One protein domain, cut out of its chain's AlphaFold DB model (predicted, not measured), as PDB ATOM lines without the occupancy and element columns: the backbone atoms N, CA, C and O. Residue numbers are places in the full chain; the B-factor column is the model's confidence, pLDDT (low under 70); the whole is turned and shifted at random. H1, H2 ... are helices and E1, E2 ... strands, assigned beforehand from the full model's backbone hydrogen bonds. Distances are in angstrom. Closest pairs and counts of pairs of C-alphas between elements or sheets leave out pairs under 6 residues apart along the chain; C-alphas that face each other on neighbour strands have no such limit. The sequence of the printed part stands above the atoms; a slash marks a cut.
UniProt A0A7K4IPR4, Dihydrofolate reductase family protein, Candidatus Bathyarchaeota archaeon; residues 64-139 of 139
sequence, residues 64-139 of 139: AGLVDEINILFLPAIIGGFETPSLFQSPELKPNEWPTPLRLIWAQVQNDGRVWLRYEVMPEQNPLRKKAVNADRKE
ATOM      1  N   ALA A  64     -17.610  39.546 -38.763       91.62
ATOM      2  CA  ALA A  64     -19.040  39.268 -38.731       91.62
ATOM      3  C   ALA A  64     -19.706  39.648 -37.392       91.62
ATOM      4  O   ALA A  64     -20.925  39.527 -37.280       91.62
ATOM      5  N   GLY A  65     -18.940  40.094 -36.386       92.62
ATOM      6  CA  GLY A  65     -19.461  40.411 -35.054       92.62
ATOM      7  C   GLY A  65     -19.972  39.179 -34.302       92.62
ATOM      8  O   GLY A  65     -20.923  39.285 -33.536       92.62
ATOM      9  N   LEU A  66     -19.381  38.008 -34.565       94.69
ATOM     10  CA  LEU A  66     -19.793  36.710 -34.011       94.69
ATOM     11  C   LEU A  66     -18.871  36.224 -32.882       94.69
ATOM     12  O   LEU A  66     -18.884  35.044 -32.542       94.69
ATOM     13  N   VAL A  67     -18.012  37.102 -32.363       95.50
ATOM     14  CA  VAL A  67     -17.048  36.785 -31.306       95.50
ATOM     15  C   VAL A  67     -17.441  37.554 -30.058       95.50
ATOM     16  O   VAL A  67     -17.418  38.780 -30.072       95.50
ATOM     17  N   ASP A  68     -17.753  36.826 -28.991       95.50
ATOM     18  CA  ASP A  68     -18.074  37.405 -27.682       95.50
ATOM     19  C   ASP A  68     -16.833  37.487 -26.775       95.50
ATOM     20  O   ASP A  68     -16.683  38.411 -25.978       95.50
ATOM     21  N   GLU A  69     -15.898  36.541 -26.917       96.12
ATOM     22  CA  GLU A  69     -14.677  36.460 -26.113       96.12
ATOM     23  C   GLU A  69     -13.456  36.048 -26.943       96.12
ATOM     24  O   GLU A  69     -13.548  35.243 -27.873       96.12
ATOM     25  N   ILE A  70     -12.283  36.559 -26.564       96.50
ATOM     26  CA  ILE A  70     -10.999  36.246 -27.194       96.50
ATOM     27  C   ILE A  70     -10.021  35.747 -26.133       96.50
ATOM     28  O   ILE A  70      -9.755  36.427 -25.144       96.50
ATOM     29  N   ASN A  71      -9.439  34.571 -26.371       95.94
ATOM     30  CA  ASN A  71      -8.358  34.015 -25.562       95.94
ATOM     31  C   ASN A  71      -7.054  34.049 -26.366       95.94
ATOM     32  O   ASN A  71      -6.991  33.484 -27.457       95.94
ATOM     33  N   ILE A  72      -6.022  34.704 -25.831       95.81
ATOM     34  CA  ILE A  72      -4.700  34.814 -26.458       95.81
ATOM     35  C   ILE A  72      -3.667  34.186 -25.533       95.81
ATOM     36  O   ILE A  72      -3.538  34.591 -24.379       95.81
ATOM     37  N   LEU A  73      -2.914  33.224 -26.061       95.25
ATOM     38  CA  LEU A  73      -1.749  32.649 -25.402       95.25
ATOM     39  C   LEU A  73      -0.487  33.148 -26.105       95.25
ATOM     40  O   LEU A  73      -0.189  32.746 -27.229       95.25
ATOM     41  N   PHE A  74       0.256  34.017 -25.433       95.06
ATOM     42  CA  PHE A  74       1.569  34.459 -25.871       95.06
ATOM     43  C   PHE A  74       2.633  33.459 -25.435       95.06
ATOM     44  O   PHE A  74       2.723  33.094 -24.260       95.06
ATOM     45  N   LEU A  75       3.458  33.046 -26.394       96.06
ATOM     46  CA  LEU A  75       4.675  32.289 -26.137       96.06
ATOM     47  C   LEU A  75       5.862  33.257 -26.038       96.06
ATOM     48  O   LEU A  75       5.877  34.250 -26.771       96.06
ATOM     49  N   PRO A  76       6.870  32.977 -25.193       96.50
ATOM     50  CA  PRO A  76       8.090  33.779 -25.096       96.50
ATOM     51  C   PRO A  76       9.018  33.522 -26.302       96.50
ATOM     52  O   PRO A  76      10.146  33.061 -26.157       96.50
ATOM     53  N   ALA A  77       8.517  33.773 -27.511       95.38
ATOM     54  CA  ALA A  77       9.213  33.559 -28.773       95.38
ATOM     55  C   ALA A  77       8.790  34.611 -29.807       95.38
ATOM     56  O   ALA A  77       7.627  35.005 -29.874       95.38
ATOM     57  N   ILE A  78       9.739  35.034 -30.643       94.75
ATOM     58  CA  ILE A  78       9.522  36.001 -31.722       94.75
ATOM     59  C   ILE A  78       9.803  35.299 -33.049       94.75
ATOM     60  O   ILE A  78      10.876  34.733 -33.227       94.75
ATOM     61  N   ILE A  79       8.836  35.334 -33.967       93.31
ATOM     62  CA  ILE A  79       8.949  34.679 -35.281       93.31
ATOM     63  C   ILE A  79       9.405  35.688 -36.348       93.31
ATOM     64  O   ILE A  79      10.395  35.454 -37.033       93.31
ATOM     65  N   GLY A  80       8.720  36.835 -36.464       90.62
ATOM     66  CA  GLY A  80       8.951  37.807 -37.543       90.62
ATOM     67  C   GLY A  80       8.412  37.344 -38.910       90.62
ATOM     68  O   GLY A  80       7.733  36.323 -39.003       90.62
ATOM     69  N   GLY A  81       8.710  38.108 -39.969       93.88
ATOM     70  CA  GLY A  81       8.351  37.802 -41.364       93.88
ATOM     71  C   GLY A  81       7.146  38.587 -41.904       93.88
ATOM     72  O   GLY A  81       6.112  38.671 -41.250       93.88
ATOM     73  N   PHE A  82       7.280  39.143 -43.116       91.12
ATOM     74  CA  PHE A  82       6.223  39.926 -43.781       91.12
ATOM     75  C   PHE A  82       5.008  39.082 -44.198       91.12
ATOM     76  O   PHE A  82       3.890  39.582 -44.201       91.12
ATOM     77  N   GLU A  83       5.227  37.797 -44.488       90.81
ATOM     78  CA  GLU A  83       4.192  36.854 -44.939       90.81
ATOM     79  C   GLU A  83       3.676  35.940 -43.812       90.81
ATOM     80  O   GLU A  83       2.851  35.053 -44.040       90.81
ATOM     81  N   THR A  84       4.173  36.117 -42.583       90.50
ATOM     82  CA  THR A  84       3.739  35.309 -41.439       90.50
ATOM     83  C   THR A  84       2.284  35.652 -41.097       90.50
ATOM     84  O   THR A  84       1.961  36.833 -40.950       90.50
ATOM     85  N   PRO A  85       1.383  34.658 -40.940       88.12
ATOM     86  CA  PRO A  85      -0.018  34.931 -40.636       88.12
ATOM     87  C   PRO A  85      -0.186  35.739 -39.349       88.12
ATOM     88  O   PRO A  85       0.380  35.400 -38.308       88.12
ATOM     89  N   SER A  86      -1.012  36.780 -39.408       88.94
ATOM     90  CA  SER A  86      -1.385  37.571 -38.239       88.94
ATOM     91  C   SER A  86      -2.585  36.974 -37.497       88.94
ATOM     92  O   SER A  86      -3.394  36.218 -38.051       88.94
ATOM     93  N   LEU A  87      -2.712  37.337 -36.219       91.69
ATOM     94  CA  LEU A  87      -3.906  37.050 -35.430       91.69
ATOM     95  C   LEU A  87      -5.104  37.804 -36.036       91.69
ATOM     96  O   LEU A  87      -5.009  38.993 -36.329       91.69
ATOM     97  N   PHE A  88      -6.229  37.118 -36.206       93.19
ATOM     98  CA  PHE A  88      -7.466  37.619 -36.810       93.19
ATOM     99  C   PHE A  88      -7.299  38.189 -38.229       93.19
ATOM    100  O   PHE A  88      -7.914  39.201 -38.582       93.19
ATOM    101  N   GLN A  89      -6.501  37.517 -39.066       93.38
ATOM    102  CA  GLN A  89      -6.262  37.930 -40.450       93.38
ATOM    103  C   GLN A  89      -7.580  38.188 -41.203       93.38
ATOM    104  O   GLN A  89      -8.403  37.294 -41.402       93.38
ATOM    105  N   SER A  90      -7.773  39.429 -41.635       92.62
ATOM    106  CA  SER A  90      -8.980  39.912 -42.308       92.62
ATOM    107  C   SER A  90      -8.637  41.129 -43.177       92.62
ATOM    108  O   SER A  90      -7.523  41.644 -43.059       92.62
ATOM    109  N   PRO A  91      -9.541  41.585 -44.066       92.19
ATOM    110  CA  PRO A  91      -9.341  42.838 -44.783       92.19
ATOM    111  C   PRO A  91      -9.067  44.006 -43.829       92.19
ATOM    112  O   PRO A  91      -9.525  44.012 -42.679       92.19
ATOM    113  N   GLU A  92      -8.319  44.987 -44.325       91.94
ATOM    114  CA  GLU A  92      -8.009  46.210 -43.591       91.94
ATOM    115  C   GLU A  92      -9.281  46.972 -43.210       91.94
ATOM    116  O   GLU A  92     -10.307  46.891 -43.890       91.94
ATOM    117  N   LEU A  93      -9.197  47.712 -42.102       91.12
ATOM    118  CA  LEU A  93     -10.257  48.632 -41.705       91.12
ATOM    119  C   LEU A  93     -10.394  49.731 -42.758       91.12
ATOM    120  O   LEU A  93      -9.408  50.354 -43.154       91.12
ATOM    121  N   LYS A  94     -11.628  50.012 -43.168       92.44
ATOM    122  CA  LYS A  94     -11.922  51.204 -43.969       92.44
ATOM    123  C   LYS A  94     -11.776  52.471 -43.115       92.44
ATOM    124  O   LYS A  94     -11.899  52.395 -41.895       92.44
ATOM    125  N   PRO A  95     -11.624  53.664 -43.723       90.44
ATOM    126  CA  PRO A  95     -11.486  54.924 -42.981       90.44
ATOM    127  C   PRO A  95     -12.620  55.243 -41.990       90.44
ATOM    128  O   PRO A  95     -12.448  56.070 -41.101       90.44
ATOM    129  N   ASN A  96     -13.792  54.626 -42.156       88.56
ATOM    130  CA  ASN A  96     -14.968  54.792 -41.303       88.56
ATOM    131  C   ASN A  96     -15.230  53.598 -40.362       88.56
ATOM    132  O   ASN A  96     -16.259  53.581 -39.685       88.56
ATOM    133  N   GLU A  97     -14.336  52.612 -40.327       87.50
ATOM    134  CA  GLU A  97     -14.407  51.444 -39.451       87.50
ATOM    135  C   GLU A  97     -13.403  51.588 -38.300       87.50
ATOM    136  O   GLU A  97     -12.316  52.142 -38.462       87.50
ATOM    137  N   TRP A  98     -13.760  51.072 -37.124       89.19
ATOM    138  CA  TRP A  98     -12.932  51.156 -35.920       89.19
ATOM    139  C   TRP A  98     -12.418  49.774 -35.508       89.19
ATOM    140  O   TRP A  98     -13.050  48.758 -35.817       89.19
ATOM    141  N   PRO A  99     -11.286  49.699 -34.787       92.62
ATOM    142  CA  PRO A  99     -10.854  48.459 -34.157       92.62
ATOM    143  C   PRO A  99     -11.928  47.919 -33.209       92.62
ATOM    144  O   PRO A  99     -12.576  48.691 -32.499       92.62
ATOM    145  N   THR A 100     -12.086  46.595 -33.157       92.06
ATOM    146  CA  THR A 100     -13.000  45.953 -32.210       92.06
ATOM    147  C   THR A 100     -12.527  46.224 -30.777       92.06
ATOM    148  O   THR A 100     -11.425  45.799 -30.420       92.06
ATOM    149  N   PRO A 101     -13.316  46.929 -29.945       94.50
ATOM    150  CA  PRO A 101     -12.902  47.247 -28.587       94.50
ATOM    151  C   PRO A 101     -12.921  45.992 -27.713       94.50
ATOM    152  O   PRO A 101     -13.872  45.212 -27.750       94.50
ATOM    153  N   LEU A 102     -11.883  45.819 -26.897       96.06
ATOM    154  CA  LEU A 102     -11.733  44.683 -25.992       96.06
ATOM    155  C   LEU A 102     -11.645  45.156 -24.545       96.06
ATOM    156  O   LEU A 102     -10.984  46.151 -24.245       96.06
ATOM    157  N   ARG A 103     -12.266  44.403 -23.638       97.38
ATOM    158  CA  ARG A 103     -12.129  44.587 -22.192       97.38
ATOM    159  C   ARG A 103     -11.398  43.391 -21.607       97.38
ATOM    160  O   ARG A 103     -11.827  42.256 -21.790       97.38
ATOM    161  N   LEU A 104     -10.294  43.633 -20.906       98.25
ATOM    162  CA  LEU A 104      -9.565  42.563 -20.228       98.25
ATOM    163  C   LEU A 104     -10.459  41.949 -19.141       98.25
ATOM    164  O   LEU A 104     -10.946  42.662 -18.265       98.25
ATOM    165  N   ILE A 105     -10.665  40.635 -19.213       98.12
ATOM    166  CA  ILE A 105     -11.309  39.853 -18.154       98.12
ATOM    167  C   ILE A 105     -10.236  39.373 -17.178       98.12
ATOM    168  O   ILE A 105     -10.380  39.566 -15.974       98.12
ATOM    169  N   TRP A 106      -9.164  38.751 -17.682       97.19
ATOM    170  CA  TRP A 106      -8.067  38.270 -16.841       97.19
ATOM    171  C   TRP A 106      -6.743  38.132 -17.610       97.19
ATOM    172  O   TRP A 106      -6.742  37.932 -18.827       97.19
ATOM    173  N   ALA A 107      -5.624  38.228 -16.880       98.19
ATOM    174  CA  ALA A 107      -4.258  38.001 -17.363       98.19
ATOM    175  C   ALA A 107      -3.452  37.148 -16.362       98.19
ATOM    176  O   ALA A 107      -3.488  37.423 -15.163       98.19
ATOM    177  N   GLN A 108      -2.724  36.134 -16.834       98.12
ATOM    178  CA  GLN A 108      -1.864  35.277 -16.004       98.12
ATOM    179  C   GLN A 108      -0.550  35.019 -16.726       98.12
ATOM    180  O   GLN A 108      -0.529  34.610 -17.888       98.12
ATOM    181  N   VAL A 109       0.540  35.211 -15.992       98.12
ATOM    182  CA  VAL A 109       1.871  34.764 -16.394       98.12
ATOM    183  C   VAL A 109       2.075  33.356 -15.845       98.12
ATOM    184  O   VAL A 109       1.840  33.102 -14.664       98.12
ATOM    185  N   GLN A 110       2.467  32.432 -16.712       96.56
ATOM    186  CA  GLN A 110       2.788  31.056 -16.351       96.56
ATOM    187  C   GLN A 110       4.272  30.934 -15.985       96.56
ATOM    188  O   GLN A 110       5.095  31.757 -16.383       96.56
ATOM    189  N   ASN A 111       4.628  29.881 -15.244       96.06
ATOM    190  CA  ASN A 111       5.994  29.670 -14.744       96.06
ATOM    191  C   ASN A 111       7.055  29.560 -15.851       96.06
ATOM    192  O   ASN A 111       8.230  29.793 -15.598       96.06
ATOM    193  N   ASP A 112       6.652  29.205 -17.069       95.94
ATOM    194  CA  ASP A 112       7.527  29.098 -18.240       95.94
ATOM    195  C   ASP A 112       7.549  30.364 -19.109       95.94
ATOM    196  O   ASP A 112       8.018  30.337 -20.246       95.94
ATOM    197  N   GLY A 113       7.033  31.479 -18.589       96.62
ATOM    198  CA  GLY A 113       7.038  32.772 -19.269       96.62
ATOM    199  C   GLY A 113       5.923  32.956 -20.297       96.62
ATOM    200  O   GLY A 113       5.861  34.010 -20.929       96.62
ATOM    201  N   ARG A 114       5.019  31.982 -20.470       98.00
ATOM    202  CA  ARG A 114       3.810  32.179 -21.282       98.00
ATOM    203  C   ARG A 114       2.864  33.171 -20.615       98.00
ATOM    204  O   ARG A 114       2.741  33.200 -19.392       98.00
ATOM    205  N   VAL A 115       2.149  33.947 -21.422       98.12
ATOM    206  CA  VAL A 115       1.125  34.880 -20.931       98.12
ATOM    207  C   VAL A 115      -0.211  34.503 -21.540       98.12
ATOM    208  O   VAL A 115      -0.364  34.520 -22.759       98.12
ATOM    209  N   TRP A 116      -1.184  34.172 -20.700       97.75
ATOM    210  CA  TRP A 116      -2.551  33.924 -21.139       97.75
ATOM    211  C   TRP A 116      -3.421  35.126 -20.778       97.75
ATOM    212  O   TRP A 116      -3.419  35.605 -19.643       97.75
ATOM    213  N   LEU A 117      -4.125  35.638 -21.780       98.06
ATOM    214  CA  LEU A 117      -5.045  36.755 -21.685       98.06
ATOM    215  C   LEU A 117      -6.425  36.313 -22.149       98.06
ATOM    216  O   LEU A 117      -6.557  35.645 -23.179       98.06
ATOM    217  N   ARG A 118      -7.454  36.750 -21.430       97.88
ATOM    218  CA  ARG A 118      -8.848  36.615 -21.847       97.88
ATOM    219  C   ARG A 118      -9.495  37.983 -21.898       97.88
ATOM    220  O   ARG A 118      -9.457  38.739 -20.926       97.88
ATOM    221  N   TYR A 119     -10.119  38.266 -23.027       97.88
ATOM    222  CA  TYR A 119     -10.814  39.507 -23.311       97.88
ATOM    223  C   TYR A 119     -12.282  39.234 -23.606       97.88
ATOM    224  O   TYR A 119     -12.614  38.259 -24.276       97.88
ATOM    225  N   GLU A 120     -13.140  40.134 -23.151       97.56
ATOM    226  CA  GLU A 120     -14.498  40.278 -23.659       97.56
ATOM    227  C   GLU A 120     -14.472  41.206 -24.873       97.56
ATOM    228  O   GLU A 120     -13.797  42.245 -24.854       97.56
ATOM    229  N   VAL A 121     -15.224  40.859 -25.912       95.75
ATOM    230  CA  VAL A 121     -15.488  41.754 -27.034       95.75
ATOM    231  C   VAL A 121     -16.571  42.739 -26.623       95.75
ATOM    232  O   VAL A 121     -17.691  42.365 -26.283       95.75
ATOM    233  N   MET A 122     -16.239  44.026 -26.643       93.75
ATOM    234  CA  MET A 122     -17.188  45.067 -26.278       93.75
ATOM    235  C   MET A 122     -18.085  45.408 -27.474       93.75
ATOM    236  O   MET A 122     -17.596  45.501 -28.604       93.75
ATOM    237  N   PRO A 123     -19.390  45.653 -27.251       77.56
ATOM    238  CA  PRO A 123     -20.263  46.125 -28.307       77.56
ATOM    239  C   PRO A 123     -19.748  47.464 -28.842       77.56
ATOM    240  O   PRO A 123     -19.339  48.349 -28.086       77.56
ATOM    241  N   GLU A 124     -19.757  47.589 -30.165       65.06
ATOM    242  CA  GLU A 124     -19.194  48.715 -30.899       65.06
ATOM    243  C   GLU A 124     -19.797  50.048 -30.414       65.06
ATOM    244  O   GLU A 124     -20.976  50.349 -30.620       65.06
ATOM    245  N   GLN A 125     -18.987  50.877 -29.752       50.84
ATOM    246  CA  GLN A 125     -19.382  52.229 -29.358       50.84
ATOM    247  C   GLN A 125     -19.218  53.173 -30.553       50.84
ATOM    248  O   GLN A 125     -18.337  54.023 -30.561       50.84
ATOM    249  N   ASN A 126     -20.056  53.029 -31.584       45.72
ATOM    250  CA  ASN A 126     -20.079  53.974 -32.700       45.72
ATOM    251  C   ASN A 126     -21.082  55.120 -32.417       45.72
ATOM    252  O   ASN A 126     -22.299  54.915 -32.536       45.72
ATOM    253  N   PRO A 127     -20.628  56.340 -32.067       42.38
ATOM    254  CA  PRO A 127     -21.518  57.479 -31.833       42.38
ATOM    255  C   PRO A 127     -22.323  57.897 -33.079       42.38
ATOM    256  O   PRO A 127     -23.407  58.464 -32.933       42.38
ATOM    257  N   LEU A 128     -21.867  57.575 -34.297       44.44
ATOM    258  CA  LEU A 128     -22.578  57.902 -35.542       44.44
ATOM    259  C   LEU A 128     -23.738  56.936 -35.830       44.44
ATOM    260  O   LEU A 128     -24.772  57.358 -36.348       44.44
ATOM    261  N   ARG A 129     -23.640  55.668 -35.405       45.44
ATOM    262  CA  ARG A 129     -24.742  54.696 -35.530       45.44
ATOM    263  C   ARG A 129     -25.874  54.968 -34.532       45.44
ATOM    264  O   ARG A 129     -27.039  54.776 -34.867       45.44
ATOM    265  N   LYS A 130     -25.557  55.509 -33.344       39.19
ATOM    266  CA  LYS A 130     -26.570  55.986 -32.377       39.19
ATOM    267  C   LYS A 130     -27.407  57.145 -32.926       39.19
ATOM    268  O   LYS A 130     -28.594  57.208 -32.628       39.19
ATOM    269  N   LYS A 131     -26.826  58.046 -33.732       40.91
ATOM    270  CA  LYS A 131     -27.589  59.136 -34.368       40.91
ATOM    271  C   LYS A 131     -28.547  58.628 -35.446       40.91
ATOM    272  O   LYS A 131     -29.674  59.095 -35.473       40.91
ATOM    273  N   ALA A 132     -28.140  57.650 -36.257       46.56
ATOM    274  CA  ALA A 132     -29.012  57.050 -37.272       46.56
ATOM    275  C   ALA A 132     -30.184  56.267 -36.645       46.56
ATOM    276  O   ALA A 132     -31.334  56.494 -36.996       46.56
ATOM    277  N   VAL A 133     -29.920  55.439 -35.625       47.72
ATOM    278  CA  VAL A 133     -30.972  54.667 -34.927       47.72
ATOM    279  C   VAL A 133     -31.931  55.559 -34.121       47.72
ATOM    280  O   VAL A 133     -33.097  55.214 -33.949       47.72
ATOM    281  N   ASN A 134     -31.469  56.713 -33.627       45.28
ATOM    282  CA  ASN A 134     -32.334  57.686 -32.952       45.28
ATOM    283  C   ASN A 134     -33.072  58.629 -33.919       45.28
ATOM    284  O   ASN A 134     -34.023  59.278 -33.489       45.28
ATOM    285  N   ALA A 135     -32.642  58.724 -35.182       47.81
ATOM    286  CA  ALA A 135     -33.348  59.470 -36.222       47.81
ATOM    287  C   ALA A 135     -34.530  58.652 -36.773       47.81
ATOM    288  O   ALA A 135     -35.638  59.170 -36.804       47.81
ATOM    289  N   ASP A 136     -34.338  57.354 -37.034       42.81
ATOM    290  CA  ASP A 136     -35.402  56.441 -37.506       42.81
ATOM    291  C   ASP A 136     -36.479  56.122 -36.450       42.81
ATOM    292  O   ASP A 136     -37.503  55.524 -36.756       42.81
ATOM    293  N   ARG A 137     -36.267  56.489 -35.179       50.19
ATOM    294  CA  ARG A 137     -37.275  56.362 -34.105       50.19
ATOM    295  C   ARG A 137     -38.082  57.644 -33.869       50.19
ATOM    296  O   ARG A 137     -38.858  57.691 -32.915       50.19
ATOM    297  N   LYS A 138     -37.854  58.688 -34.668       44.09
ATOM    298  CA  LYS A 138     -38.540  59.984 -34.561       44.09
ATOM    299  C   LYS A 138     -39.459  60.310 -35.746       44.09
ATOM    300  O   LYS A 138     -40.004  61.412 -35.750       44.09
ATOM    301  N   GLU A 139     -39.663  59.375 -36.670       39.00
ATOM    302  CA  GLU A 139     -40.701  59.453 -37.712       39.00
ATOM    303  C   GLU A 139     -41.830  58.451 -37.457       39.00
ATOM    304  O   GLU A 139     -41.534  57.320 -37.001       39.00
TER     305      GLU A 139
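This is residues 64 to 139 of the 139 residues of the protein "Dihydrofolate reductase family protein" of Candidatus Bathyarchaeota archaeon (UniProt A0A7K4IPR4). This model has little regular structure: a small, twisted antiparallel sheet, E1 - E3 - E2, from which loop residues 78 to 86 and 88 to 96 stick out, as does a tail, residues 127 to 139, with helix H1. The 76 printed residues run E1, E2, E3, H1; the class is mixed, with 30 residues in named elements. The whole is only just extended, close to loose, with radius of gyration of the C-alphas 17.6 A and spans 60 by 30 by 17 A.

Find C-alpha 69 at (-14.677, 36.460, -26.113), where E1, residues 69 to 74, 16.4 A, begins. E2, residues 102 to 109, 19.4 A, bends by 65 degrees at residue 105. E3, residues 115 to 121, spans 19.0 A. H1, residues 127 to 135, 12.8 A, ends at C-alpha 135 (-33.348, 59.470, -36.222).

Look beside inner strand E3: E1 is antiparallel at 161 degrees, N 72 and O 117 2.9 A apart, within hydrogen-bond range; C-alphas 69 and 120 face each other at 4.5 A. E2 and E3 form a hairpin, antiparallel at 164 degrees, N 105 and O 118 at 2.8 A, also within range. H1 is not on the sheet; 4 of its 5 O i to N i+4 pairs are within range.

The farthest C-alphas, Asp 112 and Glu 139, are 60.2 A apart. The printed part has no cut; E1 to E2 is a long link of 27 residues. Residues 124 to 139 have pLDDT under 70.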